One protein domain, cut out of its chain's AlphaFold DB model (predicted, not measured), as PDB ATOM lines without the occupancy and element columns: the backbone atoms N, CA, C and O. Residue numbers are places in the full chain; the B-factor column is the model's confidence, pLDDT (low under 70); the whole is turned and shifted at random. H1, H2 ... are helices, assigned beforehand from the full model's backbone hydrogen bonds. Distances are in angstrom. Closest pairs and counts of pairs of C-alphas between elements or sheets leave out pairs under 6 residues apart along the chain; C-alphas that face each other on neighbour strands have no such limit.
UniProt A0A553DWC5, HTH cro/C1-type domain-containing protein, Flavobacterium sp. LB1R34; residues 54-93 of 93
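AT A GLANCE: This is residues 54 to 93 of the 93 residues of the protein "HTH cro/C1-type domain-containing protein" of Flavobacterium sp. LB1R34 (UniProt A0A553DWC5). Two helices make an open, flat V with unequal arms: short H1 comes first, the chain turns at residues 65 to 68, and long H2 runs out as the other arm. The far parts of both arms, residues 54 to 60 and 77 to 93, stand free. The printed part has 40 residues, with two named helices, H1 then H2, and no named strand; its class is all helix. It is loose, with a radius of gyration of the C-alphas of 12.8 A, and spans 38 by 25 by 6 A.

IN THESE COORDINATES: Find C-alpha 55 at (10.993, -31.645, 13.973); from there H1, residues 55 to 64, runs 14.4 A. After a tight link of 4 residues, look for C-alpha 69 at (8.185, -38.702, 36.613), where H2, residues 69 to 91, begins; it runs 32.9 A to C-alpha 91 at (-6.397, -11.205, 25.956).

HOW THE PARTS SIT: Look at Val 64 and Lys 72: their C-alphas, the closest of H1 and H2, are 6.2 A apart. The helices are close but not clearly touching. They run opposite ways at a steep tilt of 43 degrees. In H1 and H2 every O i to N i+4 pair is within hydrogen-bond range.

THE WHOLE: The C-alphas farthest apart, of Asn 68 and Gln 93, are 38.7 A apart. The printed part has no cut; pLDDT is under 70 at residue 93.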
ATOM      1  N   ASP A  54       7.241 -29.000  13.587       76.88
ATOM      2  CA  ASP A  54       8.558 -28.695  14.113       76.88
ATOM      3  C   ASP A  54       9.266 -29.982  14.562       76.88
ATOM      4  O   ASP A  54       8.974 -30.562  15.611       76.88
ATOM      5  N   MET A  55      10.208 -30.433  13.733       76.25
ATOM      6  CA  MET A  55      10.993 -31.645  13.973       76.25
ATOM      7  C   MET A  55      11.875 -31.556  15.220       76.25
ATOM      8  O   MET A  55      12.198 -32.590  15.808       76.25
ATOM      9  N   GLU A  56      12.293 -30.356  15.621       81.75
ATOM     10  CA  GLU A  56      13.067 -30.175  16.844       81.75
ATOM     11  C   GLU A  56      12.173 -30.399  18.062       81.75
ATOM     12  O   GLU A  56      12.518 -31.190  18.943       81.75
ATOM     13  N   LEU A  57      10.983 -29.800  18.059       82.56
ATOM     14  CA  LEU A  57      10.010 -29.953  19.135       82.56
ATOM     15  C   LEU A  57       9.579 -31.419  19.315       82.56
ATOM     16  O   LEU A  57       9.492 -31.908  20.440       82.56
ATOM     17  N   ILE A  58       9.380 -32.157  18.218       80.75
ATOM     18  CA  ILE A  58       9.075 -33.597  18.271       80.75
ATOM     19  C   ILE A  58      10.204 -34.383  18.945       80.75
ATOM     20  O   ILE A  58       9.940 -35.208  19.819       80.75
ATOM     21  N   LYS A  59      11.464 -34.130  18.568       80.94
ATOM     22  CA  LYS A  59      12.617 -34.805  19.183       80.94
ATOM     23  C   LYS A  59      12.722 -34.482  20.670       80.94
ATOM     24  O   LYS A  59      12.953 -35.379  21.472       80.94
ATOM     25  N   GLN A  60      12.496 -33.228  21.054       86.56
ATOM     26  CA  GLN A  60      12.485 -32.825  22.459       86.56
ATOM     27  C   GLN A  60      11.397 -33.566  23.248       86.56
ATOM     28  O   GLN A  60      11.682 -34.077  24.329       86.56
ATOM     29  N   PHE A  61      10.187 -33.725  22.696       87.44
ATOM     30  CA  PHE A  61       9.141 -34.543  23.323       87.44
ATOM     31  C   PHE A  61       9.561 -36.011  23.492       87.44
ATOM     32  O   PHE A  61       9.325 -36.593  24.550       87.44
ATOM     33  N   GLN A  62      10.219 -36.600  22.489       84.94
ATOM     34  CA  GLN A  62      10.728 -37.974  22.570       84.94
ATOM     35  C   GLN A  62      11.789 -38.151  23.664       84.94
ATOM     36  O   GLN A  62      11.813 -39.189  24.326       84.94
ATOM     37  N   GLU A  63      12.657 -37.160  23.878       91.50
ATOM     38  CA  GLU A  63      13.638 -37.201  24.969       91.50
ATOM     39  C   GLU A  63      12.981 -36.999  26.339       91.50
ATOM     40  O   GLU A  63      13.291 -37.728  27.280       91.50
ATOM     41  N   VAL A  64      12.011 -36.085  26.450       94.25
ATOM     42  CA  VAL A  64      11.247 -35.862  27.690       94.25
ATOM     43  C   VAL A  64      10.504 -37.128  28.121       94.25
ATOM     44  O   VAL A  64      10.431 -37.426  29.312       94.25
ATOM     45  N   GLU A  65      10.006 -37.932  27.181       90.38
ATOM     46  CA  GLU A  65       9.352 -39.205  27.501       90.38
ATOM     47  C   GLU A  65      10.271 -40.240  28.172       90.38
ATOM     48  O   GLU A  65       9.780 -41.164  28.823       90.38
ATOM     49  N   LYS A  66      11.592 -40.081  28.089       94.81
ATOM     50  CA  LYS A  66      12.555 -40.974  28.753       94.81
ATOM     51  C   LYS A  66      12.911 -40.530  30.175       94.81
ATOM     52  O   LYS A  66      13.550 -41.294  30.894       94.81
ATOM     53  N   LEU A  67      12.521 -39.319  30.573       96.19
ATOM     54  CA  LEU A  67      12.835 -38.752  31.887       96.19
ATOM     55  C   LEU A  67      12.053 -39.435  33.013       96.19
ATOM     56  O   LEU A  67      11.053 -40.121  32.780       96.19
ATOM     57  N   ASN A  68      12.485 -39.225  34.254       98.25
ATOM     58  CA  ASN A  68      11.732 -39.712  35.406       98.25
ATOM     59  C   ASN A  68      10.432 -38.892  35.621       98.25
ATOM     60  O   ASN A  68      10.262 -37.824  35.022       98.25
ATOM     61  N   PRO A  69       9.475 -39.374  36.438       97.62
ATOM     62  CA  PRO A  69       8.185 -38.702  36.613       97.62
ATOM     63  C   PRO A  69       8.284 -37.246  37.089       97.62
ATOM     64  O   PRO A  69       7.539 -36.400  36.591       97.62
ATOM     65  N   ASP A  70       9.214 -36.949  37.996       97.81
ATOM     66  CA  ASP A  70       9.382 -35.613  38.577       97.81
ATOM     67  C   ASP A  70       9.947 -34.629  37.543       97.81
ATOM     68  O   ASP A  70       9.444 -33.516  37.377       97.81
ATOM     69  N   GLU A  71      10.937 -35.066  36.765       97.44
ATOM     70  CA  GLU A  71      11.512 -34.306  35.654       97.44
ATOM     71  C   GLU A  71      10.481 -34.056  34.544       97.44
ATOM     72  O   GLU A  71      10.339 -32.928  34.064       97.44
ATOM     73  N   LYS A  72       9.699 -35.080  34.170       97.12
ATOM     74  CA  LYS A  72       8.590 -34.915  33.216       97.12
ATOM     75  C   LYS A  72       7.578 -33.893  33.715       97.12
ATOM     76  O   LYS A  72       7.078 -33.090  32.926       97.12
ATOM     77  N   HIS A  73       7.244 -33.938  35.004       97.00
ATOM     78  CA  HIS A  73       6.305 -33.001  35.605       97.00
ATOM     79  C   HIS A  73       6.831 -31.565  35.520       97.00
ATOM     80  O   HIS A  73       6.096 -30.675  35.096       97.00
ATOM     81  N   LEU A  74       8.115 -31.351  35.817       98.12
ATOM     82  CA  LEU A  74       8.752 -30.040  35.707       98.12
ATOM     83  C   LEU A  74       8.659 -29.466  34.284       98.12
ATOM     84  O   LEU A  74       8.256 -28.314  34.112       98.12
ATOM     85  N   VAL A  75       8.974 -30.268  33.262       97.38
ATOM     86  CA  VAL A  75       8.898 -29.840  31.853       97.38
ATOM     87  C   VAL A  75       7.467 -29.462  31.461       97.38
ATOM     88  O   VAL A  75       7.249 -28.432  30.822       97.38
ATOM     89  N   LYS A  76       6.476 -30.259  31.880       96.38
ATOM     90  CA  LYS A  76       5.056 -29.982  31.607       96.38
ATOM     91  C   LYS A  76       4.595 -28.689  32.272       96.38
ATOM     92  O   LYS A  76       3.962 -27.869  31.612       96.38
ATOM     93  N   THR A  77       4.961 -28.476  33.532       97.75
ATOM     94  CA  THR A  77       4.636 -27.248  34.268       97.75
ATOM     95  C   THR A  77       5.259 -26.020  33.610       97.75
ATOM     96  O   THR A  77       4.598 -24.993  33.463       97.75
ATOM     97  N   PHE A  78       6.511 -26.120  33.153       97.62
ATOM     98  CA  PHE A  78       7.160 -25.034  32.419       97.62
ATOM     99  C   PHE A  78       6.429 -24.698  31.110       97.62
ATOM    100  O   PHE A  78       6.149 -23.526  30.843       97.62
ATOM    101  N   LEU A  79       6.095 -25.716  30.307       95.75
ATOM    102  CA  LEU A  79       5.402 -25.532  29.033       95.75
ATOM    103  C   LEU A  79       4.023 -24.885  29.235       95.75
ATOM    104  O   LEU A  79       3.676 -23.934  28.530       95.75
ATOM    105  N   ASP A  80       3.268 -25.350  30.233       96.12
ATOM    106  CA  ASP A  80       1.954 -24.802  30.576       96.12
ATOM    107  C   ASP A  80       2.036 -23.334  31.021       96.12
ATOM    108  O   ASP A  80       1.305 -22.480  30.510       96.12
ATOM    109  N   ALA A  81       2.993 -23.004  31.893       97.88
ATOM    110  CA  ALA A  81       3.215 -21.632  32.341       97.88
ATOM    111  C   ALA A  81       3.538 -20.692  31.168       97.88
ATOM    112  O   ALA A  81       3.014 -19.574  31.091       97.88
ATOM    113  N   PHE A  82       4.370 -21.142  30.223       96.62
ATOM    114  CA  PHE A  82       4.732 -20.348  29.053       96.62
ATOM    115  C   PHE A  82       3.532 -20.103  28.126       96.62
ATOM    116  O   PHE A  82       3.285 -18.962  27.722       96.62
ATOM    117  N   ILE A  83       2.754 -21.147  27.827       95.56
ATOM    118  CA  ILE A  83       1.549 -21.050  26.989       95.56
ATOM    119  C   ILE A  83       0.506 -20.146  27.653       95.56
ATOM    120  O   ILE A  83      -0.051 -19.258  27.003       95.56
ATOM    121  N   THR A  84       0.271 -20.326  28.950       95.50
ATOM    122  CA  THR A  84      -0.681 -19.524  29.727       95.50
ATOM    123  C   THR A  84      -0.298 -18.048  29.720       95.50
ATOM    124  O   THR A  84      -1.139 -17.200  29.416       95.50
ATOM    125  N   LYS A  85       0.985 -17.721  29.934       96.19
ATOM    126  CA  LYS A  85       1.485 -16.344  29.818       96.19
ATOM    127  C   LYS A  85       1.169 -15.737  28.449       96.19
ATOM    128  O   LYS A  85       0.715 -14.597  28.385       96.19
ATOM    129  N   LYS A  86       1.386 -16.479  27.358       96.06
ATOM    130  CA  LYS A  86       1.097 -15.999  25.996       96.06
ATOM    131  C   LYS A  86      -0.392 -15.759  25.760       96.06
ATOM    132  O   LYS A  86      -0.738 -14.723  25.203       96.06
ATOM    133  N   LYS A  87      -1.261 -16.654  26.235       94.69
ATOM    134  CA  LYS A  87      -2.721 -16.481  26.142       94.69
ATOM    135  C   LYS A  87      -3.193 -15.238  26.896       94.69
ATOM    136  O   LYS A  87      -3.949 -14.448  26.346       94.69
ATOM    137  N   ILE A  88      -2.706 -15.022  28.119       96.31
ATOM    138  CA  ILE A  88      -3.051 -13.830  28.910       96.31
ATOM    139  C   ILE A  88      -2.612 -12.550  28.187       96.31
ATOM    140  O   ILE A  88      -3.380 -11.596  28.119       96.31
ATOM    141  N   GLN A  89      -1.407 -12.533  27.606       94.19
ATOM    142  CA  GLN A  89      -0.924 -11.386  26.828       94.19
ATOM    143  C   GLN A  89      -1.808 -11.075  25.613       94.19
ATOM    144  O   GLN A  89      -2.002  -9.906  25.307       94.19
ATOM    145  N   GLN A  90      -2.351 -12.098  24.946       93.25
ATOM    146  CA  GLN A  90      -3.269 -11.921  23.814       93.25
ATOM    147  C   GLN A  90      -4.637 -11.376  24.233       93.25
ATOM    148  O   GLN A  90      -5.253 -10.659  23.459       93.25
ATOM    149  N   LEU A  91      -5.117 -11.706  25.435       89.25
ATOM    150  CA  LEU A  91      -6.397 -11.205  25.956       89.25
ATOM    151  C   LEU A  91      -6.327  -9.752  26.446       89.25
ATOM    152  O   LEU A  91      -7.359  -9.109  26.595       89.25
ATOM    153  N   ALA A  92      -5.125  -9.262  26.753       81.44
ATOM    154  CA  ALA A  92      -4.883  -7.888  27.191       81.44
ATOM    155  C   ALA A  92      -4.575  -6.920  26.028       81.44
ATOM    156  O   ALA A  92      -4.293  -5.748  26.286       81.44
ATOM    157  N   GLN A  93      -4.583  -7.413  24.782       60.47
ATOM    158  CA  GLN A  93      -4.488  -6.633  23.541       60.47
ATOM    159  C   GLN A  93      -5.874  -6.385  22.955       60.47
ATOM    160  O   GLN A  93      -6.051  -5.284  22.390       60.47
TER     161      GLN A  93